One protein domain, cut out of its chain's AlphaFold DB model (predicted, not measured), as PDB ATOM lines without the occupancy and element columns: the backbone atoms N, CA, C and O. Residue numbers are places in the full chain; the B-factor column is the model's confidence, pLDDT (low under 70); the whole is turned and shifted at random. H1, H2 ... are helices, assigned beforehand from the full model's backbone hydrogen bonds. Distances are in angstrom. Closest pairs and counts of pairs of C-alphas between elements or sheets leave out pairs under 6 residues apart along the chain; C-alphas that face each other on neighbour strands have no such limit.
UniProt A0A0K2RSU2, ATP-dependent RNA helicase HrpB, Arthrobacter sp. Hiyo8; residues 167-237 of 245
ATOM      1  N   GLY A 167      35.598  39.702 -28.264       85.19
ATOM      2  CA  GLY A 167      36.821  38.906 -28.320       85.19
ATOM      3  C   GLY A 167      37.980  39.515 -27.527       85.19
ATOM      4  O   GLY A 167      37.966  40.682 -27.118       85.19
ATOM      5  N   LEU A 168      39.035  38.718 -27.331       84.50
ATOM      6  CA  LEU A 168      40.233  39.125 -26.580       84.50
ATOM      7  C   LEU A 168      41.101  40.134 -27.349       84.50
ATOM      8  O   LEU A 168      41.970  40.782 -26.768       84.50
ATOM      9  N   GLY A 169      40.861  40.295 -28.653       80.75
ATOM     10  CA  GLY A 169      41.566  41.259 -29.501       80.75
ATOM     11  C   GLY A 169      41.380  42.723 -29.087       80.75
ATOM     12  O   GLY A 169      42.219  43.551 -29.429       80.75
ATOM     13  N   THR A 170      40.337  43.044 -28.317       80.25
ATOM     14  CA  THR A 170      40.059  44.405 -27.820       80.25
ATOM     15  C   THR A 170      41.006  44.870 -26.714       80.25
ATOM     16  O   THR A 170      41.238  46.070 -26.573       80.25
ATOM     17  N   ILE A 171      41.574  43.935 -25.949       81.75
ATOM     18  CA  ILE A 171      42.644  44.214 -24.977       81.75
ATOM     19  C   ILE A 171      43.963  44.463 -25.722       81.75
ATOM     20  O   ILE A 171      44.752  45.328 -25.350       81.75
ATOM     21  N   GLY A 172      44.156  43.736 -26.822       81.75
ATOM     22  CA  GLY A 172      45.386  43.734 -27.597       81.75
ATOM     23  C   GLY A 172      46.355  42.657 -27.117       81.75
ATOM     24  O   GLY A 172      46.440  42.320 -25.938       81.75
ATOM     25  N   TRP A 173      47.096  42.097 -28.069       84.19
ATOM     26  CA  TRP A 173      48.113  41.085 -27.810       84.19
ATOM     27  C   TRP A 173      49.492  41.713 -27.961       84.19
ATOM     28  O   TRP A 173      49.867  42.128 -29.057       84.19
ATOM     29  N   SER A 174      50.256  41.772 -26.869       86.94
ATOM     30  CA  SER A 174      51.683  42.088 -26.945       86.94
ATOM     31  C   SER A 174      52.428  40.980 -27.699       86.94
ATOM     32  O   SER A 174      51.981  39.828 -27.748       86.94
ATOM     33  N   THR A 175      53.583  41.308 -28.283       87.31
ATOM     34  CA  THR A 175      54.439  40.324 -28.968       87.31
ATOM     35  C   THR A 175      54.810  39.169 -28.034       87.31
ATOM     36  O   THR A 175      54.731  37.999 -28.420       87.31
ATOM     37  N   GLU A 176      55.149  39.479 -26.781       88.88
ATOM     38  CA  GLU A 176      55.389  38.506 -25.719       88.88
ATOM     39  C   GLU A 176      54.165  37.627 -25.437       88.88
ATOM     40  O   GLU A 176      54.308  36.402 -25.370       88.88
ATOM     41  N   ALA A 177      52.972  38.215 -25.292       88.88
ATOM     42  CA  ALA A 177      51.750  37.466 -25.007       88.88
ATOM     43  C   ALA A 177      51.371  36.525 -26.158       88.88
ATOM     44  O   ALA A 177      51.068  35.356 -25.911       88.88
ATOM     45  N   ASP A 178      51.435  36.986 -27.414       90.31
ATOM     46  CA  ASP A 178      51.138  36.136 -28.573       90.31
ATOM     47  C   ASP A 178      52.175  35.015 -28.722       90.31
ATOM     48  O   ASP A 178      51.817  33.858 -28.949       90.31
ATOM     49  N   THR A 179      53.461  35.312 -28.506       91.81
ATOM     50  CA  THR A 179      54.524  34.297 -28.535       91.81
ATOM     51  C   THR A 179      54.307  33.233 -27.460       91.81
ATOM     52  O   THR A 179      54.422  32.035 -27.739       91.81
ATOM     53  N   LEU A 180      53.973  33.644 -26.233       90.44
ATOM     54  CA  LEU A 180      53.686  32.725 -25.134       90.44
ATOM     55  C   LEU A 180      52.450  31.873 -25.433       90.44
ATOM     56  O   LEU A 180      52.502  30.652 -25.283       90.44
ATOM     57  N   ARG A 181      51.369  32.489 -25.922       91.25
ATOM     58  CA  ARG A 181      50.147  31.783 -26.317       91.25
ATOM     59  C   ARG A 181      50.422  30.739 -27.397       91.25
ATOM     60  O   ARG A 181      49.985  29.603 -27.258       91.25
ATOM     61  N   ARG A 182      51.184  31.073 -28.446       91.56
ATOM     62  CA  ARG A 182      51.545  30.116 -29.511       91.56
ATOM     63  C   ARG A 182      52.369  28.944 -28.987       91.56
ATOM     64  O   ARG A 182      52.127  27.810 -29.390       91.56
ATOM     65  N   ARG A 183      53.317  29.199 -28.080       91.56
ATOM     66  CA  ARG A 183      54.099  28.134 -27.433       91.56
ATOM     67  C   ARG A 183      53.206  27.220 -26.598       91.56
ATOM     68  O   ARG A 183      53.347  26.007 -26.696       91.56
ATOM     69  N   LEU A 184      52.268  27.776 -25.831       89.81
ATOM     70  CA  LEU A 184      51.311  26.984 -25.055       89.81
ATOM     71  C   LEU A 184      50.367  26.173 -25.942       89.81
ATOM     72  O   LEU A 184      50.140  25.004 -25.657       89.81
ATOM     73  N   ALA A 185      49.892  26.753 -27.044       91.31
ATOM     74  CA  ALA A 185      49.073  26.045 -28.023       91.31
ATOM     75  C   ALA A 185      49.828  24.859 -28.644       91.31
ATOM     76  O   ALA A 185      49.259  23.782 -28.803       91.31
ATOM     77  N   LEU A 186      51.118  25.039 -28.959       91.69
ATOM     78  CA  LEU A 186      51.974  23.955 -29.438       91.69
ATOM     79  C   LEU A 186      52.130  22.857 -28.378       91.69
ATOM     80  O   LEU A 186      51.945  21.688 -28.690       91.69
ATOM     81  N   LEU A 187      52.434  23.219 -27.130       90.06
ATOM     82  CA  LEU A 187      52.620  22.247 -26.049       90.06
ATOM     83  C   LEU A 187      51.333  21.476 -25.740       90.06
ATOM     84  O   LEU A 187      51.389  20.265 -25.584       90.06
ATOM     85  N   HIS A 188      50.179  22.143 -25.732       89.62
ATOM     86  CA  HIS A 188      48.884  21.478 -25.593       89.62
ATOM     87  C   HIS A 188      48.619  20.494 -26.740       89.62
ATOM     88  O   HIS A 188      48.182  19.375 -26.495       89.62
ATOM     89  N   ARG A 189      48.940  20.873 -27.984       91.44
ATOM     90  CA  ARG A 189      48.754  20.000 -29.151       91.44
ATOM     91  C   ARG A 189      49.660  18.766 -29.131       91.44
ATOM     92  O   ARG A 189      49.204  17.690 -29.490       91.44
ATOM     93  N   GLU A 190      50.932  18.930 -28.768       92.94
ATOM     94  CA  GLU A 190      51.931  17.850 -28.848       92.94
ATOM     95  C   GLU A 190      52.006  16.992 -27.575       92.94
ATOM     96  O   GLU A 190      52.277  15.799 -27.658       92.94
ATOM     97  N   LEU A 191      51.801  17.588 -26.394       86.38
ATOM     98  CA  LEU A 191      51.963  16.916 -25.097       86.38
ATOM     99  C   LEU A 191      50.638  16.686 -24.356       86.38
ATOM    100  O   LEU A 191      50.612  15.862 -23.446       86.38
ATOM    101  N   GLY A 192      49.552  17.377 -24.721       84.19
ATOM    102  CA  GLY A 192      48.252  17.243 -24.060       84.19
ATOM    103  C   GLY A 192      48.256  17.753 -22.616       84.19
ATOM    104  O   GLY A 192      48.860  18.779 -22.303       84.19
ATOM    105  N   ASP A 193      47.566  17.050 -21.719       79.88
ATOM    106  CA  ASP A 193      47.547  17.390 -20.294       79.88
ATOM    107  C   ASP A 193      48.962  17.320 -19.678       79.88
ATOM    108  O   ASP A 193      49.739  16.425 -20.016       79.88
ATOM    109  N   PRO A 194      49.337  18.231 -18.753       84.00
ATOM    110  CA  PRO A 194      48.521  19.240 -18.063       84.00
ATOM    111  C   PRO A 194      48.491  20.621 -18.752       84.00
ATOM    112  O   PRO A 194      48.151  21.623 -18.117       84.00
ATOM    113  N   TRP A 195      48.907  20.722 -20.016       86.19
ATOM    114  CA  TRP A 195      48.946  21.997 -20.729       86.19
ATOM    115  C   TRP A 195      47.530  22.418 -21.108       86.19
ATOM    116  O   TRP A 195      46.818  21.637 -21.729       86.19
ATOM    117  N   PRO A 196      47.084  23.631 -20.761       87.25
ATOM    118  CA  PRO A 196      45.702  24.003 -20.995       87.25
ATOM    119  C   PRO A 196      45.449  24.453 -22.439       87.25
ATOM    120  O   PRO A 196      46.311  25.080 -23.055       87.25
ATOM    121  N   ASP A 197      44.220  24.266 -22.926       89.25
ATOM    122  CA  ASP A 197      43.794  24.829 -24.210       89.25
ATOM    123  C   ASP A 197      43.747  26.367 -24.153       89.25
ATOM    124  O   ASP A 197      42.990  26.971 -23.387       89.25
ATOM    125  N   VAL A 198      44.579  27.016 -24.966       90.38
ATOM    126  CA  VAL A 198      44.688  28.479 -25.094       90.38
ATOM    127  C   VAL A 198      44.053  29.006 -26.387       90.38
ATOM    128  O   VAL A 198      44.380  30.107 -26.842       90.38
ATOM    129  N   SER A 199      43.154  28.229 -26.997       88.81
ATOM    130  CA  SER A 199      42.231  28.731 -28.010       88.81
ATOM    131  C   SER A 199      41.400  29.889 -27.440       88.81
ATOM    132  O   SER A 199      41.114  29.945 -26.243       88.81
ATOM    133  N   GLU A 200      41.022  30.851 -28.283       88.00
ATOM    134  CA  GLU A 200      40.229  32.002 -27.833       88.00
ATOM    135  C   GLU A 200      38.899  31.588 -27.170       88.00
ATOM    136  O   GLU A 200      38.633  32.075 -26.070       88.00
ATOM    137  N   PRO A 201      38.123  30.622 -27.709       88.75
ATOM    138  CA  PRO A 201      36.935  30.112 -27.026       88.75
ATOM    139  C   PRO A 201      37.239  29.526 -25.640       88.75
ATOM    140  O   PRO A 201      36.513  29.803 -24.684       88.75
ATOM    141  N   ALA A 202      38.327  28.762 -25.495       89.94
ATOM    142  CA  ALA A 202      38.709  28.184 -24.210       89.94
ATOM    143  C   ALA A 202      39.176  29.245 -23.205       89.94
ATOM    144  O   ALA A 202      38.877  29.140 -22.016       89.94
ATOM    145  N   LEU A 203      39.893  30.279 -23.657       90.38
ATOM    146  CA  LEU A 203      40.312  31.401 -22.812       90.38
ATOM    147  C   LEU A 203      39.122  32.243 -22.344       90.38
ATOM    148  O   LEU A 203      39.089  32.626 -21.173       90.38
ATOM    149  N   LEU A 204      38.144  32.488 -23.221       89.38
ATOM    150  CA  LEU A 204      36.905  33.191 -22.883       89.38
ATOM    151  C   LEU A 204      36.054  32.390 -21.888       89.38
ATOM    152  O   LEU A 204      35.557  32.954 -20.918       89.38
ATOM    153  N   ALA A 205      35.957  31.067 -22.055       88.38
ATOM    154  CA  ALA A 205      35.197  30.199 -21.149       88.38
ATOM    155  C   ALA A 205      35.758  30.153 -19.716       88.38
ATOM    156  O   ALA A 205      35.046  29.800 -18.777       88.38
ATOM    157  N   ARG A 206      37.036  30.499 -19.528       89.19
ATOM    158  CA  ARG A 206      37.712  30.481 -18.221       89.19
ATOM    159  C   ARG A 206      38.292  31.829 -17.818       89.19
ATOM    160  O   ARG A 206      39.225  31.853 -17.020       89.19
ATOM    161  N   LEU A 207      37.748  32.923 -18.350       87.62
ATOM    162  CA  LEU A 207      38.245  34.291 -18.176       87.62
ATOM    163  C   LEU A 207      38.587  34.619 -16.714       87.62
ATOM    164  O   LEU A 207      39.695  35.052 -16.408       87.62
ATOM    165  N   GLU A 208      37.668  34.306 -15.800       85.12
ATOM    166  CA  GLU A 208      37.815  34.565 -14.365       85.12
ATOM    167  C   GLU A 208      38.980  33.806 -13.719       85.12
ATOM    168  O   GLU A 208      39.518  34.252 -12.712       85.12
ATOM    169  N   LYS A 209      39.410  32.672 -14.282       85.69
ATOM    170  CA  LYS A 209      40.487  31.862 -13.697       85.69
ATOM    171  C   LYS A 209      41.879  32.416 -13.985       85.69
ATOM    172  O   LYS A 209      42.771  32.236 -13.164       85.69
ATOM    173  N   TRP A 210      42.089  33.039 -15.145       88.69
ATOM    174  CA  TRP A 210      43.425  33.496 -15.560       88.69
ATOM    175  C   TRP A 210      43.572  35.018 -15.565       88.69
ATOM    176  O   TRP A 210      44.658  35.516 -15.265       88.69
ATOM    177  N   LEU A 211      42.477  35.741 -15.824       89.00
ATOM    178  CA  LEU A 211      42.438  37.194 -16.003       89.00
ATOM    179  C   LEU A 211      41.765  37.933 -14.826       89.00
ATOM    180  O   LEU A 211      41.473  39.115 -14.942       89.00
ATOM    181  N   ALA A 212      41.477  37.268 -13.698       86.88
ATOM    182  CA  ALA A 212      40.739  37.873 -12.576       86.88
ATOM    183  C   ALA A 212      41.278  39.246 -12.102       86.88
ATOM    184  O   ALA A 212      40.482  40.184 -12.048       86.88
ATOM    185  N   PRO A 213      42.582  39.412 -11.802       87.00
ATOM    186  CA  PRO A 213      43.132  40.702 -11.371       87.00
ATOM    187  C   PRO A 213      42.982  41.805 -12.425       87.00
ATOM    188  O   PRO A 213      42.717  42.961 -12.109       87.00
ATOM    189  N   GLU A 214      43.131  41.453 -13.698       87.88
ATOM    190  CA  GLU A 214      43.016  42.391 -14.808       87.88
ATOM    191  C   GLU A 214      41.547  42.752 -15.078       87.88
ATOM    192  O   GLU A 214      41.257  43.899 -15.407       87.88
ATOM    193  N   LEU A 215      40.602  41.827 -14.860       86.19
ATOM    194  CA  LEU A 215      39.164  42.119 -14.870       86.19
ATOM    195  C   LEU A 215      38.785  43.102 -13.760       86.19
ATOM    196  O   LEU A 215      37.984  44.002 -13.999       86.19
ATOM    197  N   GLU A 216      39.369  42.964 -12.570       85.38
ATOM    198  CA  GLU A 216      39.194  43.923 -11.474       85.38
ATOM    199  C   GLU A 216      39.791  45.293 -11.814       85.38
ATOM    200  O   GLU A 216      39.150  46.317 -11.582       85.38
ATOM    201  N   ALA A 217      40.973  45.330 -12.433       85.25
ATOM    202  CA  ALA A 217      41.579  46.576 -12.894       85.25
ATOM    203  C   ALA A 217      40.716  47.273 -13.964       85.25
ATOM    204  O   ALA A 217      40.479  48.479 -13.874       85.25
ATOM    205  N   LEU A 218      40.189  46.524 -14.941       83.62
ATOM    206  CA  LEU A 218      39.250  47.032 -15.951       83.62
ATOM    207  C   LEU A 218      37.949  47.528 -15.322       83.62
ATOM    208  O   LEU A 218      37.459  48.598 -15.683       83.62
ATOM    209  N   ALA A 219      37.421  46.790 -14.343       82.69
ATOM    210  CA  ALA A 219      36.253  47.204 -13.575       82.69
ATOM    211  C   ALA A 219      36.510  48.510 -12.801       82.69
ATOM    212  O   ALA A 219      35.626  49.359 -12.702       82.69
ATOM    213  N   GLY A 220      37.741  48.702 -12.317       77.06
ATOM    214  CA  GLY A 220      38.224  49.927 -11.677       77.06
ATOM    215  C   GLY A 220      38.513  51.091 -12.632       77.06
ATOM    216  O   GLY A 220      38.836  52.184 -12.164       77.06
ATOM    217  N   GLY A 221      38.379  50.896 -13.949       76.44
ATOM    218  CA  GLY A 221      38.580  51.934 -14.962       76.44
ATOM    219  C   GLY A 221      39.974  51.970 -15.591       76.44
ATOM    220  O   GLY A 221      40.343  52.992 -16.173       76.44
ATOM    221  N   ALA A 222      40.756  50.891 -15.490       78.31
ATOM    222  CA  ALA A 222      41.987  50.752 -16.262       78.31
ATOM    223  C   ALA A 222      41.694  50.726 -17.774       78.31
ATOM    224  O   ALA A 222      40.665  50.221 -18.224       78.31
ATOM    225  N   ALA A 223      42.620  51.258 -18.573       77.00
ATOM    226  CA  ALA A 223      42.510  51.215 -20.025       77.00
ATOM    227  C   ALA A 223      42.772  49.795 -20.551       77.00
ATOM    228  O   ALA A 223      43.742  49.157 -20.146       77.00
ATOM    229  N   THR A 224      41.967  49.340 -21.517       76.50
ATOM    230  CA  THR A 224      42.137  48.031 -22.178       76.50
ATOM    231  C   THR A 224      43.524  47.873 -22.792       76.50
ATOM    232  O   THR A 224      44.178  46.866 -22.559       76.50
ATOM    233  N   ASN A 225      44.019  48.911 -23.470       71.56
ATOM    234  CA  ASN A 225      45.328  48.903 -24.134       71.56
ATOM    235  C   ASN A 225      46.524  48.863 -23.162       71.56
ATOM    236  O   ASN A 225      47.661  48.748 -23.606       71.56
ATOM    237  N   GLY A 226      46.293  49.043 -21.858       69.19
ATOM    238  CA  GLY A 226      47.342  49.035 -20.836       69.19
ATOM    239  C   GLY A 226      47.580  47.667 -20.200       69.19
ATOM    240  O   GLY A 226      48.428  47.557 -19.319       69.19
ATOM    241  N   ILE A 227      46.824  46.641 -20.597       80.94
ATOM    242  CA  ILE A 227      46.862  45.325 -19.957       80.94
ATOM    243  C   ILE A 227      47.785  44.397 -20.731       80.94
ATOM    244  O   ILE A 227      47.533  44.063 -21.886       80.94
ATOM    245  N   ASP A 228      48.843  43.938 -20.065       84.19
ATOM    246  CA  ASP A 228      49.723  42.913 -20.613       84.19
ATOM    247  C   ASP A 228      49.164  41.516 -20.330       84.19
ATOM    248  O   ASP A 228      49.192  41.025 -19.201       84.19
ATOM    249  N   LEU A 229      48.685  40.852 -21.382       87.44
ATOM    250  CA  LEU A 229      48.162  39.487 -21.315       87.44
ATOM    251  C   LEU A 229      49.247  38.428 -21.050       87.44
ATOM    252  O   LEU A 229      48.907  37.287 -20.729       87.44
ATOM    253  N   ALA A 230      50.539  38.765 -21.144       86.44
ATOM    254  CA  ALA A 230      51.614  37.803 -20.916       86.44
ATOM    255  C   ALA A 230      51.630  37.283 -19.470       86.44
ATOM    256  O   ALA A 230      51.811  36.084 -19.254       86.44
ATOM    257  N   GLU A 231      51.419  38.153 -18.480       86.75
ATOM    258  CA  GLU A 231      51.438  37.768 -17.065       86.75
ATOM    259  C   GLU A 231      50.241  36.878 -16.667       86.75
ATOM    260  O   GLU A 231      50.466  35.800 -16.109       86.75
ATOM    261  N   PRO A 232      48.990  37.214 -17.027       89.12
ATOM    262  CA  PRO A 232      47.842  36.318 -16.879       89.12
ATOM    263  C   PRO A 232      48.054  34.933 -17.503       89.12
ATOM    264  O   PRO A 232      47.736  33.914 -16.889       89.12
ATOM    265  N   LEU A 233      48.640  34.861 -18.705       88.31
ATOM    266  CA  LEU A 233      48.920  33.585 -19.372       88.31
ATOM    267  C   LEU A 233      49.979  32.757 -18.642       88.31
ATOM    268  O   LEU A 233      49.915  31.530 -18.666       88.31
ATOM    269  N   ARG A 234      50.934  33.393 -17.954       87.19
ATOM    270  CA  ARG A 234      51.901  32.675 -17.110       87.19
ATOM    271  C   ARG A 234      51.243  32.020 -15.898       87.19
ATOM    272  O   ARG A 234      51.732  30.991 -15.444       87.19
ATOM    273  N   ARG A 235      50.125  32.554 -15.396       87.31
ATOM    274  CA  ARG A 235      49.370  31.930 -14.290       87.31
ATOM    275  C   ARG A 235      48.719  30.605 -14.689       87.31
ATOM    276  O   ARG A 235      48.420  29.794 -13.822       87.31
ATOM    277  N   LEU A 236      48.524  30.375 -15.988       85.25
ATOM    278  CA  LEU A 236      48.005  29.117 -16.529       85.25
ATOM    279  C   LEU A 236      49.061  28.005 -16.604       85.25
ATOM    280  O   LEU A 236      48.728  26.880 -16.973       85.25
ATOM    281  N   LEU A 237      50.326  28.309 -16.305       83.62
ATOM    282  CA  LEU A 237      51.406  27.337 -16.386       83.62
ATOM    283  C   LEU A 237      51.317  26.339 -15.218       83.62
ATOM    284  O   LEU A 237      51.244  26.761 -14.064       83.62
TER     285      LEU A 237
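What this domain is: This is residues 167 to 237 of the 245 residues of the protein "ATP-dependent RNA helicase HrpB" of Arthrobacter sp. Hiyo8 (UniProt A0A0K2RSU2). One long helix, H1, makes one side of an elongated body, and three short helices, H2, H3 and H4, follow one another along the other side, with H4 toward the end away from Glu 190. A fifth helix, H5, sits between H1 and H3, nearest the middle of the whole; contacts between helices are few. The printed part has 71 residues with five named helices, in the order H1 to H5, and no named strand; the class is all helix. It is compact, with a radius of gyration of the C-alphas of 12.1 A, and spans 39 by 22 by 19 A.

How they stand to each other: H1, residues 175 to 191, touches H5, residues 230 to 235, with residues 176 to 181 alone. Their closest C-alphas, of Ala 177 and Ala 230, are 4.1 A apart, and they run the same way at a steep tilt of 38 degrees. H2, residues 200 to 205, touches no helix and meets H3, residues 207 to 210, only through their link. H3 and H5 only just touch, with 3 pairs of C-alphas within 8 A, the closest being Trp 210 and Pro 232 at 5.4 A. H4, residues 212 to 219, is close to H3 but not clearly touching: the closest C-alphas, of Glu 208 and Leu 215, are 7.7 A apart. H1 and H4 are apart. In H1, H2, H4 and H5 every O i to N i+4 pair is within hydrogen-bond range; H3 is too short for such a pair.

Where its parts are: H1 begins at C-alpha 175 (54.439, 40.324, -28.968) and is 23.9 A long. H4 is 10.4 A long, H5 9.1 A, H2 8.6 A and H3 5.9 A. H5 ends at C-alpha 235 (49.370, 31.930, -14.290).

The domain as a whole: The C-alphas farthest apart, of Glu 190 and Gly 221, are 39.2 A apart. The printed part has no cut and no long link. Its mean pLDDT is 86.0, and residue 226 alone is under 70.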